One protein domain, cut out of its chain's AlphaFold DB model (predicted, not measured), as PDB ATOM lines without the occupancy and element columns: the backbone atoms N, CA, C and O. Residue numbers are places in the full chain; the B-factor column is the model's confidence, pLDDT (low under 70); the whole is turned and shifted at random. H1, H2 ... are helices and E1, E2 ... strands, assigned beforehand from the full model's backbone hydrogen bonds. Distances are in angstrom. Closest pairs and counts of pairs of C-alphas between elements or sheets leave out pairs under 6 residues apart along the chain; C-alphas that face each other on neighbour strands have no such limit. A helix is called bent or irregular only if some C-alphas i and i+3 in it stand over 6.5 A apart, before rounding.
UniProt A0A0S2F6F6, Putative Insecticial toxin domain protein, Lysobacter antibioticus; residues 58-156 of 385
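This is residues 58 to 156 of the 385 residues of the protein "Putative Insecticial toxin domain protein" of Lysobacter antibioticus (UniProt A0A0S2F6F6). A small three-stranded sheet, E1, E2 and E3, lies amid loops, with the helices at its margins instead of squarely over it: H1 and H2 form a steeply angled pair towards one end of the longest axis, and H3 grazes the sheet on the side of E3. The long loop of residues 114 to 127 reaches the opposite end of that axis, and the stretches at the two ends of the printed part come together in a short parallel pairing, residues 59 to 60 with 154 to 155. The printed part has 99 residues, with elements in the order H1, H2, E1, E2, E3, H3; the sheet runs E1 E2 E3, antiparallel throughout. The class is mixed, helices and strands, although under half of the residues, 40 of 99, are in named elements. The whole is compact, with a radius of gyration of the C-alphas of 12.5 A, and rounded, spanning 36 by 30 by 21 A.

After the unnamed residues 58 to 71, H1, residues 72 to 78, touches H2, residues 80 to 92, at a steep tilt of 52 degrees, opposite ways. Their closest C-alphas, those of Ala 76 and Ala 83, are 4.7 A apart, and H2 touches H1 with residues 82 to 87 alone. E1, residues 100 to 102, E2, residues 109 to 113, and E3, residues 128 to 130, form a meander, each strand the antiparallel neighbour of the one before. In the hairpin E1 and E2, N 101 and O 111 are within hydrogen-bond range at 2.8 A. In the hairpin E2 and E3, N 129 and O 112 are within range, also at 2.8 A. H1 is on the sheet but only grazes it, with residues 74 to 78, while H2 is not on it. H3, residues 136 to 144, also only grazes the sheet, with residues 139 to 143; its closest C-alpha pair with E3 is Ser 139 and Pro 130, 7.5 A apart. H2 and H3 are near each other, and H1 and H3 are apart. In H1 every O i to N i+4 pair is within hydrogen-bond range; in H2 7 of 9 are, and in H3 3 of 5.

H1 begins at C-alpha 72, (205.008, 169.997, 180.527), and is 10.0 A long. H2 measures 19.2 A and is irregular, C-alphas 81 and 84 being 8.9 A apart. E2, 11.2 A long, begins at C-alpha 109, (211.476, 180.965, 181.045). H3, 11.4 A long, is irregular too, with C-alphas 139 and 142 7.2 A apart, and ends at C-alpha 144, (208.016, 184.657, 163.924).

The two C-alphas farthest apart, those of Ala 81 and Gly 117, are separated by 36.4 A. The printed part has no cut, and its link from E2 to E3, 14 residues, is long. The mean pLDDT of the printed part is 93.9, and no printed residue is under 70.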
ATOM      1  N   ALA A  58     213.934 172.123 163.142       96.69
ATOM      2  CA  ALA A  58     214.693 172.698 164.255       96.69
ATOM      3  C   ALA A  58     216.077 172.064 164.460       96.69
ATOM      4  O   ALA A  58     216.251 170.843 164.346       96.69
ATOM      5  N   ALA A  59     217.049 172.885 164.851       95.31
ATOM      6  CA  ALA A  59     218.380 172.424 165.219       95.31
ATOM      7  C   ALA A  59     218.326 171.483 166.435       95.31
ATOM      8  O   ALA A  59     217.517 171.655 167.342       95.31
ATOM      9  N   ALA A  60     219.202 170.491 166.502       92.62
ATOM     10  CA  ALA A  60     219.292 169.548 167.607       92.62
ATOM     11  C   ALA A  60     220.426 169.960 168.557       92.62
ATOM     12  O   ALA A  60     221.580 170.141 168.157       92.62
ATOM     13  N   LYS A  61     220.110 170.133 169.842       87.00
ATOM     14  CA  LYS A  61     221.103 170.587 170.822       87.00
ATOM     15  C   LYS A  61     222.227 169.563 171.016       87.00
ATOM     16  O   LYS A  61     221.982 168.361 171.052       87.00
ATOM     17  N   GLY A  62     223.465 170.029 171.181       81.50
ATOM     18  CA  GLY A  62     224.577 169.197 171.654       81.50
ATOM     19  C   GLY A  62     224.855 169.386 173.144       81.50
ATOM     20  O   GLY A  62     224.072 169.991 173.875       81.50
ATOM     21  N   HIS A  63     226.009 168.892 173.599       73.56
ATOM     22  CA  HIS A  63     226.477 169.080 174.982       73.56
ATOM     23  C   HIS A  63     226.801 170.541 175.337       73.56
ATOM     24  O   HIS A  63     226.992 170.862 176.507       73.56
ATOM     25  N   ASP A  64     226.850 171.424 174.344       75.81
ATOM     26  CA  ASP A  64     227.040 172.862 174.492       75.81
ATOM     27  C   ASP A  64     225.828 173.569 175.130       75.81
ATOM     28  O   ASP A  64     225.998 174.594 175.790       75.81
ATOM     29  N   ILE A  65     224.624 172.989 175.026       81.88
ATOM     30  CA  ILE A  65     223.394 173.540 175.613       81.88
ATOM     31  C   ILE A  65     222.825 172.561 176.647       81.88
ATOM     32  O   ILE A  65     222.107 171.608 176.337       81.88
ATOM     33  N   LEU A  66     223.107 172.832 177.922       82.44
ATOM     34  CA  LEU A  66     222.670 171.993 179.050       82.44
ATOM     35  C   LEU A  66     221.217 172.250 179.484       82.44
ATOM     36  O   LEU A  66     220.660 171.513 180.309       82.44
ATOM     37  N   GLU A  67     220.598 173.299 178.945       87.81
ATOM     38  CA  GLU A  67     219.263 173.732 179.333       87.81
ATOM     39  C   GLU A  67     218.155 172.794 178.840       87.81
ATOM     40  O   GLU A  67     218.324 171.915 177.978       87.81
ATOM     41  N   LYS A  68     217.000 172.907 179.499       89.50
ATOM     42  CA  LYS A  68     215.886 171.980 179.310       89.50
ATOM     43  C   LYS A  68     214.947 172.481 178.219       89.50
ATOM     44  O   LYS A  68     214.656 173.667 178.109       89.50
ATOM     45  N   THR A  69     214.425 171.532 177.452       93.56
ATOM     46  CA  THR A  69     213.345 171.757 176.493       93.56
ATOM     47  C   THR A  69     212.098 172.282 177.204       93.56
ATOM     48  O   THR A  69     211.786 171.829 178.308       93.56
ATOM     49  N   ILE A  70     211.383 173.214 176.579       95.88
ATOM     50  CA  ILE A  70     210.070 173.715 176.982       95.88
ATOM     51  C   ILE A  70     209.066 172.582 176.780       95.88
ATOM     52  O   ILE A  70     208.760 172.192 175.658       95.88
ATOM     53  N   LYS A  71     208.597 172.004 177.882       93.19
ATOM     54  CA  LYS A  71     207.643 170.895 177.909       93.19
ATOM     55  C   LYS A  71     206.880 170.911 179.224       93.19
ATOM     56  O   LYS A  71     207.258 171.615 180.160       93.19
ATOM     57  N   GLN A  72     205.845 170.083 179.328       92.94
ATOM     58  CA  GLN A  72     205.008 169.997 180.527       92.94
ATOM     59  C   GLN A  72     205.805 169.944 181.844       92.94
ATOM     60  O   GLN A  72     205.496 170.693 182.765       92.94
ATOM     61  N   SER A  73     206.842 169.105 181.950       91.12
ATOM     62  CA  SER A  73     207.595 168.958 183.204       91.12
ATOM     63  C   SER A  73     208.504 170.144 183.542       91.12
ATOM     64  O   SER A  73     208.664 170.457 184.721       91.12
ATOM     65  N   SER A  74     209.082 170.828 182.551       93.69
ATOM     66  CA  SER A  74     209.897 172.031 182.782       93.69
ATOM     67  C   SER A  74     209.020 173.239 183.114       93.69
ATOM     68  O   SER A  74     209.317 173.950 184.069       93.69
ATOM     69  N   ILE A  75     207.881 173.395 182.432       95.94
ATOM     70  CA  ILE A  75     206.879 174.422 182.753       95.94
ATOM     71  C   ILE A  75     206.272 174.203 184.141       95.94
ATOM     72  O   ILE A  75     206.174 175.152 184.911       95.94
ATOM     73  N   ALA A  76     205.917 172.967 184.504       95.44
ATOM     74  CA  ALA A  76     205.374 172.672 185.831       95.44
ATOM     75  C   ALA A  76     206.373 172.965 186.958       95.44
ATOM     76  O   ALA A  76     205.973 173.387 188.041       95.44
ATOM     77  N   LYS A  77     207.671 172.768 186.698       94.19
ATOM     78  CA  LYS A  77     208.735 173.111 187.644       94.19
ATOM     79  C   LYS A  77     208.921 174.626 187.778       94.19
ATOM     80  O   LYS A  77     209.114 175.097 188.893       94.19
ATOM     81  N   ALA A  78     208.886 175.359 186.667       95.31
ATOM     82  CA  ALA A  78     209.086 176.808 186.641       95.31
ATOM     83  C   ALA A  78     207.877 177.588 187.186       95.31
ATOM     84  O   ALA A  78     208.037 178.567 187.905       95.31
ATOM     85  N   TYR A  79     206.660 177.126 186.886       95.31
ATOM     86  CA  TYR A  79     205.409 177.821 187.198       95.31
ATOM     87  C   TYR A  79     204.443 176.927 187.991       95.31
ATOM     88  O   TYR A  79     203.339 176.645 187.517       95.31
ATOM     89  N   PRO A  80     204.799 176.477 189.208       94.56
ATOM     90  CA  PRO A  80     204.005 175.490 189.944       94.56
ATOM     91  C   PRO A  80     202.578 175.964 190.253       94.56
ATOM     92  O   PRO A  80     201.651 175.158 190.259       94.56
ATOM     93  N   ALA A  81     202.376 177.272 190.454       94.88
ATOM     94  CA  ALA A  81     201.066 177.845 190.767       94.88
ATOM     95  C   ALA A  81     200.117 177.938 189.554       94.88
ATOM     96  O   ALA A  81     198.905 178.019 189.739       94.88
ATOM     97  N   ASN A  82     200.641 177.940 188.321       94.44
ATOM     98  CA  ASN A  82     199.843 178.084 187.096       94.44
ATOM     99  C   ASN A  82     200.415 177.262 185.923       94.44
ATOM    100  O   ASN A  82     200.507 177.731 184.787       94.44
ATOM    101  N   ALA A  83     200.822 176.024 186.198       95.50
ATOM    102  CA  ALA A  83     201.505 175.180 185.220       95.50
ATOM    103  C   ALA A  83     200.658 174.937 183.960       95.50
ATOM    104  O   ALA A  83     201.166 175.026 182.847       95.50
ATOM    105  N   ALA A  84     199.359 174.666 184.129       96.19
ATOM    106  CA  ALA A  84     198.452 174.383 183.017       96.19
ATOM    107  C   ALA A  84     198.237 175.608 182.113       96.19
ATOM    108  O   ALA A  84     198.330 175.486 180.894       96.19
ATOM    109  N   GLY A  85     198.010 176.790 182.701       97.12
ATOM    110  CA  GLY A  85     197.838 178.028 181.942       97.12
ATOM    111  C   GLY A  85     199.110 178.429 181.197       97.12
ATOM    112  O   GLY A  85     199.050 178.777 180.020       97.12
ATOM    113  N   MET A  86     200.274 178.310 181.844       96.75
ATOM    114  CA  MET A  86     201.559 178.592 181.195       96.75
ATOM    115  C   MET A  86     201.888 177.582 180.095       96.75
ATOM    116  O   MET A  86     202.404 177.972 179.051       96.75
ATOM    117  N   LEU A  87     201.545 176.303 180.286       96.44
ATOM    118  CA  LEU A  87     201.729 175.277 179.262       96.44
ATOM    119  C   LEU A  87     200.852 175.551 178.037       96.44
ATOM    120  O   LEU A  87     201.325 175.445 176.910       96.44
ATOM    121  N   GLN A  88     199.594 175.941 178.249       97.44
ATOM    122  CA  GLN A  88     198.726 176.327 177.143       97.44
ATOM    123  C   GLN A  88     199.261 177.574 176.430       97.44
ATOM    124  O   GLN A  88     199.330 177.589 175.208       97.44
ATOM    125  N   LYS A  89     199.767 178.565 177.174       97.31
ATOM    126  CA  LYS A  89     200.366 179.775 176.596       97.31
ATOM    127  C   LYS A  89     201.559 179.473 175.681       97.31
ATOM    128  O   LYS A  89     201.643 180.035 174.593       97.31
ATOM    129  N   VAL A  90     202.469 178.577 176.080       97.00
ATOM    130  CA  VAL A  90     203.610 178.188 175.224       97.00
ATOM    131  C   VAL A  90     203.190 177.330 174.023       97.00
ATOM    132  O   VAL A  90     203.835 177.405 172.977       97.00
ATOM    133  N   ARG A  91     202.104 176.553 174.146       96.31
ATOM    134  CA  ARG A  91     201.494 175.794 173.039       96.31
ATOM    135  C   ARG A  91     200.864 176.706 172.006       96.31
ATOM    136  O   ARG A  91     201.167 176.569 170.827       96.31
ATOM    137  N   ASP A  92     200.052 177.657 172.454       96.62
ATOM    138  CA  ASP A  92     199.400 178.640 171.587       96.62
ATOM    139  C   ASP A  92     200.447 179.493 170.859       96.62
ATOM    140  O   ASP A  92     200.323 179.766 169.665       96.62
ATOM    141  N   ALA A  93     201.544 179.817 171.549       96.69
ATOM    142  CA  ALA A  93     202.682 180.502 170.953       96.69
ATOM    143  C   ALA A  93     203.512 179.631 169.998       96.69
ATOM    144  O   ALA A  93     204.340 180.174 169.261       96.69
ATOM    145  N   GLY A  94     203.300 178.314 169.982       96.31
ATOM    146  CA  GLY A  94     204.011 177.370 169.127       96.31
ATOM    147  C   GLY A  94     205.475 177.168 169.511       96.31
ATOM    148  O   GLY A  94     206.274 176.886 168.625       96.31
ATOM    149  N   ILE A  95     205.836 177.354 170.789       97.44
ATOM    150  CA  ILE A  95     207.225 177.224 171.272       97.44
ATOM    151  C   ILE A  95     207.468 176.006 172.182       97.44
ATOM    152  O   ILE A  95     208.585 175.809 172.665       97.44
ATOM    153  N   GLU A  96     206.444 175.180 172.436       96.88
ATOM    154  CA  GLU A  96     206.634 173.874 173.086       96.88
ATOM    155  C   GLU A  96     207.536 172.987 172.210       96.88
ATOM    156  O   GLU A  96     207.376 172.936 170.996       96.88
ATOM    157  N   GLY A  97     208.489 172.286 172.827       95.00
ATOM    158  CA  GLY A  97     209.442 171.427 172.120       95.00
ATOM    159  C   GLY A  97     210.786 172.083 171.810       95.00
ATOM    160  O   GLY A  97     211.744 171.358 171.555       95.00
ATOM    161  N   TYR A  98     210.928 173.406 171.921       97.56
ATOM    162  CA  TYR A  98     212.229 174.075 171.773       97.56
ATOM    163  C   TYR A  98     212.998 174.183 173.090       97.56
ATOM    164  O   TYR A  98     212.444 174.021 174.176       97.56
ATOM    165  N   VAL A  99     214.299 174.441 173.016       96.50
ATOM    166  CA  VAL A  99     215.168 174.607 174.181       96.50
ATOM    167  C   VAL A  99     215.000 176.007 174.755       96.50
ATOM    168  O   VAL A  99     215.332 177.005 174.118       96.50
ATOM    169  N   GLY A 100     214.477 176.061 175.978       96.69
ATOM    170  CA  GLY A 100     214.305 177.307 176.711       96.69
ATOM    171  C   GLY A 100     215.600 177.758 177.372       96.69
ATOM    172  O   GLY A 100     216.441 176.930 177.724       96.69
ATOM    173  N   HIS A 101     215.717 179.066 177.565       97.12
ATOM    174  CA  HIS A 101     216.643 179.681 178.500       97.12
ATOM    175  C   HIS A 101     215.886 180.009 179.790       97.12
ATOM    176  O   HIS A 101     214.897 180.749 179.765       97.12
ATOM    177  N   TRP A 102     216.320 179.410 180.893       95.94
ATOM    178  CA  TRP A 102     215.667 179.464 182.193       95.94
ATOM    179  C   TRP A 102     216.520 180.282 183.165       95.94
ATOM    180  O   TRP A 102     217.667 179.934 183.456       95.94
ATOM    181  N   GLU A 103     215.950 181.358 183.702       94.06
ATOM    182  CA  GLU A 103     216.632 182.225 184.659       94.06
ATOM    183  C   GLU A 103     216.988 181.442 185.929       94.06
ATOM    184  O   GLU A 103     216.151 180.762 186.522       94.06
ATOM    185  N   LYS A 104     218.241 181.532 186.385       89.38
ATOM    186  CA  LYS A 104     218.738 180.701 187.494       89.38
ATOM    187  C   LYS A 104     218.107 181.076 188.829       89.38
ATOM    188  O   LYS A 104     217.946 180.204 189.680       89.38
ATOM    189  N   ALA A 105     217.805 182.360 189.020       88.69
ATOM    190  CA  ALA A 105     217.262 182.866 190.276       88.69
ATOM    191  C   ALA A 105     215.772 182.540 190.444       88.69
ATOM    192  O   ALA A 105     215.376 182.040 191.496       88.69
ATOM    193  N   SER A 106     214.952 182.813 189.422       89.38
ATOM    194  CA  SER A 106     213.499 182.599 189.480       89.38
ATOM    195  C   SER A 106     213.060 181.229 188.957       89.38
ATOM    196  O   SER A 106     211.995 180.746 189.327       89.38
ATOM    197  N   GLY A 107     213.874 180.578 188.120       92.31
ATOM    198  CA  GLY A 107     213.509 179.357 187.400       92.31
ATOM    199  C   GLY A 107     212.580 179.599 186.208       92.31
ATOM    200  O   GLY A 107     212.140 178.632 185.588       92.31
ATOM    201  N   GLU A 108     212.262 180.856 185.898       94.94
ATOM    202  CA  GLU A 108     211.314 181.235 184.850       94.94
ATOM    203  C   GLU A 108     211.936 181.163 183.454       94.94
ATOM    204  O   GLU A 108     213.140 181.333 183.275       94.94
ATOM    205  N   LEU A 109     211.091 180.937 182.449       97.50
ATOM    206  CA  LEU A 109     211.476 180.965 181.045       97.50
ATOM    207  C   LEU A 109     211.646 182.417 180.576       97.50
ATOM    208  O   LEU A 109     210.679 183.179 180.565       97.50
ATOM    209  N   THR A 110     212.858 182.784 180.162       97.31
ATOM    210  CA  THR A 110     213.219 184.155 179.751       97.31
ATOM    211  C   THR A 110     213.808 184.234 178.343       97.31
ATOM    212  O   THR A 110     214.010 185.328 177.813       97.31
ATOM    213  N   GLY A 111     214.048 183.096 177.691       97.56
ATOM    214  CA  GLY A 111     214.475 183.072 176.295       97.56
ATOM    215  C   GLY A 111     214.356 181.709 175.626       97.56
ATOM    216  O   GLY A 111     213.900 180.736 176.226       97.56
ATOM    217  N   ILE A 112     214.785 181.653 174.368       97.69
ATOM    218  CA  ILE A 112     214.866 180.442 173.543       97.69
ATOM    219  C   ILE A 112     216.250 180.399 172.898       97.69
ATOM    220  O   ILE A 112     216.734 181.413 172.395       97.69
ATOM    221  N   TYR A 113     216.883 179.230 172.905       97.31
ATOM    222  CA  TYR A 113     218.150 179.021 172.208       97.31
ATOM    223  C   TYR A 113     217.928 178.897 170.702       97.31
ATOM    224  O   TYR A 113     217.104 178.094 170.269       97.31
ATOM    225  N   LEU A 114     218.689 179.650 169.913       96.75
ATOM    226  CA  LEU A 114     218.678 179.625 168.452       96.75
ATOM    227  C   LEU A 114     219.996 179.083 167.891       96.75
ATOM    228  O   LEU A 114     221.054 179.296 168.475       96.75
ATOM    229  N   SER A 115     219.929 178.417 166.743       94.38
ATOM    230  CA  SER A 115     221.092 178.010 165.952       94.38
ATOM    231  C   SER A 115     221.900 179.213 165.466       94.38
ATOM    232  O   SER A 115     221.403 180.339 165.368       94.38
ATOM    233  N   SER A 116     223.166 178.978 165.136       90.75
ATOM    234  CA  SER A 116     224.118 180.008 164.708       90.75
ATOM    235  C   SER A 116     223.673 180.789 163.458       90.75
ATOM    236  O   SER A 116     224.016 181.961 163.300       90.75
ATOM    237  N   GLY A 117     222.849 180.184 162.597       86.38
ATOM    238  CA  GLY A 117     222.317 180.774 161.363       86.38
ATOM    239  C   GLY A 117     221.072 181.660 161.522       86.38
ATOM    240  O   GLY A 117     220.435 181.987 160.523       86.38
ATOM    241  N   HIS A 118     220.696 182.063 162.740       91.12
ATOM    242  CA  HIS A 118     219.386 182.670 163.026       91.12
ATOM    243  C   HIS A 118     219.080 184.020 162.336       91.12
ATOM    244  O   HIS A 118     217.920 184.419 162.230       91.12
ATOM    245  N   GLY A 119     220.092 184.781 161.905       90.56
ATOM    246  CA  GLY A 119     219.900 186.008 161.112       90.56
ATOM    247  C   GLY A 119     219.128 187.150 161.804       90.56
ATOM    248  O   GLY A 119     218.524 187.981 161.121       90.56
ATOM    249  N   LEU A 120     219.112 187.203 163.142       91.38
ATOM    250  CA  LEU A 120     218.408 188.227 163.950       91.38
ATOM    251  C   LEU A 120     219.336 189.316 164.525       91.38
ATOM    252  O   LEU A 120     218.860 190.235 165.188       91.38
ATOM    253  N   GLY A 121     220.644 189.245 164.251       90.44
ATOM    254  CA  GLY A 121     221.622 190.241 164.703       90.44
ATOM    255  C   GLY A 121     221.585 190.465 166.218       90.44
ATOM    256  O   GLY A 121     221.427 189.515 166.984       90.44
ATOM    257  N   ASP A 122     221.664 191.730 166.637       90.44
ATOM    258  CA  ASP A 122     221.783 192.152 168.044       90.44
ATOM    259  C   ASP A 122     220.561 191.836 168.927       90.44
ATOM    260  O   ASP A 122     220.614 192.007 170.149       90.44
ATOM    261  N   GLN A 123     219.453 191.373 168.335       89.75
ATOM    262  CA  GLN A 123     218.286 190.896 169.089       89.75
ATOM    263  C   GLN A 123     218.584 189.600 169.855       89.75
ATOM    264  O   GLN A 123     217.860 189.259 170.787       89.75
ATOM    265  N   VAL A 124     219.644 188.883 169.473       93.62
ATOM    266  CA  VAL A 124     220.068 187.618 170.072       93.62
ATOM    267  C   VAL A 124     221.426 187.812 170.732       93.62
ATOM    268  O   VAL A 124     222.356 188.340 170.126       93.62
ATOM    269  N   LYS A 125     221.564 187.364 171.982       92.44
ATOM    270  CA  LYS A 125     222.828 187.440 172.729       92.44
ATOM    271  C   LYS A 125     223.280 186.044 173.114       92.44
ATOM    272  O   LYS A 125     222.567 185.348 173.824       92.44
ATOM    273  N   GLY A 126     224.462 185.637 172.650       89.69
ATOM    274  CA  GLY A 126     224.994 184.299 172.930       89.69
ATOM    275  C   GLY A 126     224.038 183.186 172.497       89.69
ATOM    276  O   GLY A 126     223.820 182.252 173.260       89.69
ATOM    277  N   ASN A 127     223.426 183.333 171.315       93.94
ATOM    278  CA  ASN A 127     222.404 182.434 170.771       93.94
ATOM    279  C   ASN A 127     221.091 182.365 171.571       93.94
ATOM    280  O   ASN A 127     220.249 181.522 171.286       93.94
ATOM    281  N   ILE A 128     220.870 183.262 172.532       96.44
ATOM    282  CA  ILE A 128     219.618 183.339 173.288       96.44
ATOM    283  C   ILE A 128     218.765 184.476 172.731       96.44
ATOM    284  O   ILE A 128     219.157 185.648 172.770       96.44
ATOM    285  N   TYR A 129     217.591 184.119 172.219       97.75
ATOM    286  CA  TYR A 129     216.539 185.056 171.860       97.75
ATOM    287  C   TYR A 129     215.675 185.346 173.093       97.75
ATOM    288  O   TYR A 129     215.100 184.407 173.651       97.75
ATOM    289  N   PRO A 130     215.583 186.604 173.551       97.56
ATOM    290  CA  PRO A 130     214.822 186.944 174.744       97.56
ATOM    291  C   PRO A 130     213.316 186.828 174.487       97.56
ATOM    292  O   PRO A 130     212.822 187.247 173.441       97.56
ATOM    293  N   ILE A 131     212.574 186.310 175.466       97.19
ATOM    294  CA  ILE A 131     211.108 186.284 175.441       97.19
ATOM    295  C   ILE A 131     210.547 186.893 176.725       97.19
ATOM    296  O   ILE A 131     211.166 186.819 177.786       97.19
ATOM    297  N   ASP A 132     209.351 187.467 176.637       96.44
ATOM    298  CA  ASP A 132     208.611 187.970 177.793       96.44
ATOM    299  C   ASP A 132     207.357 187.123 177.987       96.44
ATOM    300  O   ASP A 132     206.395 187.224 177.228       96.44
ATOM    301  N   MET A 133     207.333 186.301 179.036       95.31
ATOM    302  CA  MET A 133     206.193 185.434 179.324       95.31
ATOM    303  C   MET A 133     204.904 186.195 179.645       95.31
ATOM    304  O   MET A 133     203.833 185.600 179.538       95.31
ATOM    305  N   ASN A 134     204.939 187.488 179.973       95.00
ATOM    306  CA  ASN A 134     203.736 188.311 180.113       95.00
ATOM    307  C   ASN A 134     203.229 188.797 178.749       95.00
ATOM    308  O   ASN A 134     202.023 188.738 178.502       95.00
ATOM    309  N   ARG A 135     204.138 189.151 177.832       96.12
ATOM    310  CA  ARG A 135     203.860 189.661 176.472       96.12
ATOM    311  C   ARG A 135     204.365 188.711 175.376       96.12
ATOM    312  O   ARG A 135     205.006 189.137 174.416       96.12
ATOM    313  N   LEU A 136     204.074 187.415 175.523       96.56
ATOM    314  CA  LEU A 136     204.749 186.352 174.765       96.56
ATOM    315  C   LEU A 136     204.657 186.531 173.245       96.56
ATOM    316  O   LEU A 136     205.691 186.547 172.584       96.56
ATOM    317  N   GLU A 137     203.456 186.741 172.703       95.62
ATOM    318  CA  GLU A 137     203.270 186.929 171.257       95.62
ATOM    319  C   GLU A 137     204.030 188.139 170.711       95.62
ATOM    320  O   GLU A 137     204.684 188.050 169.675       95.62
ATOM    321  N   GLU A 138     204.003 189.258 171.430       97.19
ATOM    322  CA  GLU A 138     204.691 190.481 171.017       97.19
ATOM    323  C   GLU A 138     206.212 190.303 171.069       97.19
ATOM    324  O   GLU A 138     206.915 190.727 170.154       97.19
ATOM    325  N   SER A 139     206.719 189.617 172.100       97.56
ATOM    326  CA  SER A 139     208.147 189.307 172.218       97.56
ATOM    327  C   SER A 139     208.629 188.312 171.156       97.56
ATOM    328  O   SER A 139     209.775 188.388 170.723       97.56
ATOM    329  N   LEU A 140     207.760 187.412 170.683       97.88
ATOM    330  CA  LEU A 140     208.075 186.439 169.634       97.88
ATOM    331  C   LEU A 140     207.879 186.986 168.218       97.88
ATOM    332  O   LEU A 140     208.384 186.378 167.277       97.88
ATOM    333  N   ALA A 141     207.167 188.100 168.039       97.00
ATOM    334  CA  ALA A 141     206.829 188.623 166.718       97.00
ATOM    335  C   ALA A 141     208.051 188.823 165.791       97.00
ATOM    336  O   ALA A 141     207.965 188.401 164.636       97.00
ATOM    337  N   PRO A 142     209.204 189.364 166.246       96.19
ATOM    338  CA  PRO A 142     210.398 189.474 165.401       96.19
ATOM    339  C   PRO A 142     210.953 188.122 164.934       96.19
ATOM    340  O   PRO A 142     211.310 187.980 163.764       96.19
ATOM    341  N   LEU A 143     210.989 187.119 165.819       97.00
ATOM    342  CA  LEU A 143     211.386 185.756 165.463       97.00
ATOM    343  C   LEU A 143     210.391 185.146 164.468       97.00
ATOM    344  O   LEU A 143     210.799 184.672 163.412       97.00
ATOM    345  N   LYS A 144     209.088 185.219 164.764       97.12
ATOM    346  CA  LYS A 144     208.016 184.657 163.924       97.12
ATOM    347  C   LYS A 144     207.891 185.332 162.553       97.12
ATOM    348  O   LYS A 144     207.308 184.742 161.648       97.12
ATOM    349  N   ALA A 145     208.434 186.538 162.387       96.38
ATOM    350  CA  ALA A 145     208.503 187.230 161.102       96.38
ATOM    351  C   ALA A 145     209.579 186.662 160.155       96.38
ATOM    352  O   ALA A 145     209.578 186.999 158.971       96.38
ATOM    353  N   LYS A 146     210.502 185.820 160.644       95.69
ATOM    354  CA  LYS A 146     211.462 185.116 159.789       95.69
ATOM    355  C   LYS A 146     210.771 183.992 159.021       95.69
ATOM    356  O   LYS A 146     209.967 183.237 159.571       95.69
ATOM    357  N   GLU A 147     211.125 183.855 157.747       92.19
ATOM    358  CA  GLU A 147     210.763 182.672 156.972       92.19
ATOM    359  C   GLU A 147     211.333 181.426 157.658       92.19
ATOM    360  O   GLU A 147     212.460 181.449 158.154       92.19
ATOM    361  N   SER A 148     210.527 180.366 157.741       92.50
ATOM    362  CA  SER A 148     210.907 179.109 158.396       92.50
ATOM    363  C   SER A 148     211.449 179.290 159.819       92.50
ATOM    364  O   SER A 148     212.315 178.534 160.253       92.50
ATOM    365  N   TRP A 149     210.930 180.268 160.578       95.94
ATOM    366  CA  TRP A 149     211.429 180.582 161.924       95.94
ATOM    367  C   TRP A 149     211.497 179.368 162.854       95.94
ATOM    368  O   TRP A 149     212.330 179.351 163.747       95.94
ATOM    369  N   ARG A 150     210.640 178.360 162.648       96.50
ATOM    370  CA  ARG A 150     210.589 177.119 163.436       96.50
ATOM    371  C   ARG A 150     211.849 176.258 163.315       96.50
ATOM    372  O   ARG A 150     212.154 175.517 164.242       96.50
ATOM    373  N   ALA A 151     212.613 176.412 162.234       95.62
ATOM    374  CA  ALA A 151     213.903 175.754 162.062       95.62
ATOM    375  C   ALA A 151     215.039 176.456 162.831       95.62
ATOM    376  O   ALA A 151     216.080 175.861 163.089       95.62
ATOM    377  N   LEU A 152     214.858 177.725 163.219       95.88
ATOM    378  CA  LEU A 152     215.925 178.508 163.848       95.88
ATOM    379  C   LEU A 152     216.212 178.081 165.298       95.88
ATOM    380  O   LEU A 152     217.390 178.026 165.650       95.88
ATOM    381  N   PRO A 153     215.217 177.795 166.161       97.12
ATOM    382  CA  PRO A 153     215.466 177.328 167.514       97.12
ATOM    383  C   PRO A 153     216.137 175.960 167.588       97.12
ATOM    384  O   PRO A 153     215.958 175.098 166.731       97.12
ATOM    385  N   PHE A 154     216.823 175.730 168.703       96.94
ATOM    386  CA  PHE A 154     217.218 174.392 169.113       96.94
ATOM    387  C   PHE A 154     216.036 173.620 169.712       96.94
ATOM    388  O   PHE A 154     215.197 174.175 170.420       96.94
ATOM    389  N   THR A 155     216.026 172.308 169.514       95.88
ATOM    390  CA  THR A 155     215.186 171.307 170.178       95.88
ATOM    391  C   THR A 155     216.065 170.197 170.784       95.88
ATOM    392  O   THR A 155     217.295 170.297 170.816       95.88
ATOM    393  N   GLY A 156     215.445 169.164 171.359       90.94
ATOM    394  CA  GLY A 156     216.148 167.951 171.775       90.94
ATOM    395  C   GLY A 156     216.636 167.140 170.573       90.94
ATOM    396  O   GLY A 156     216.007 167.144 169.519       90.94
TER     397      GLY A 156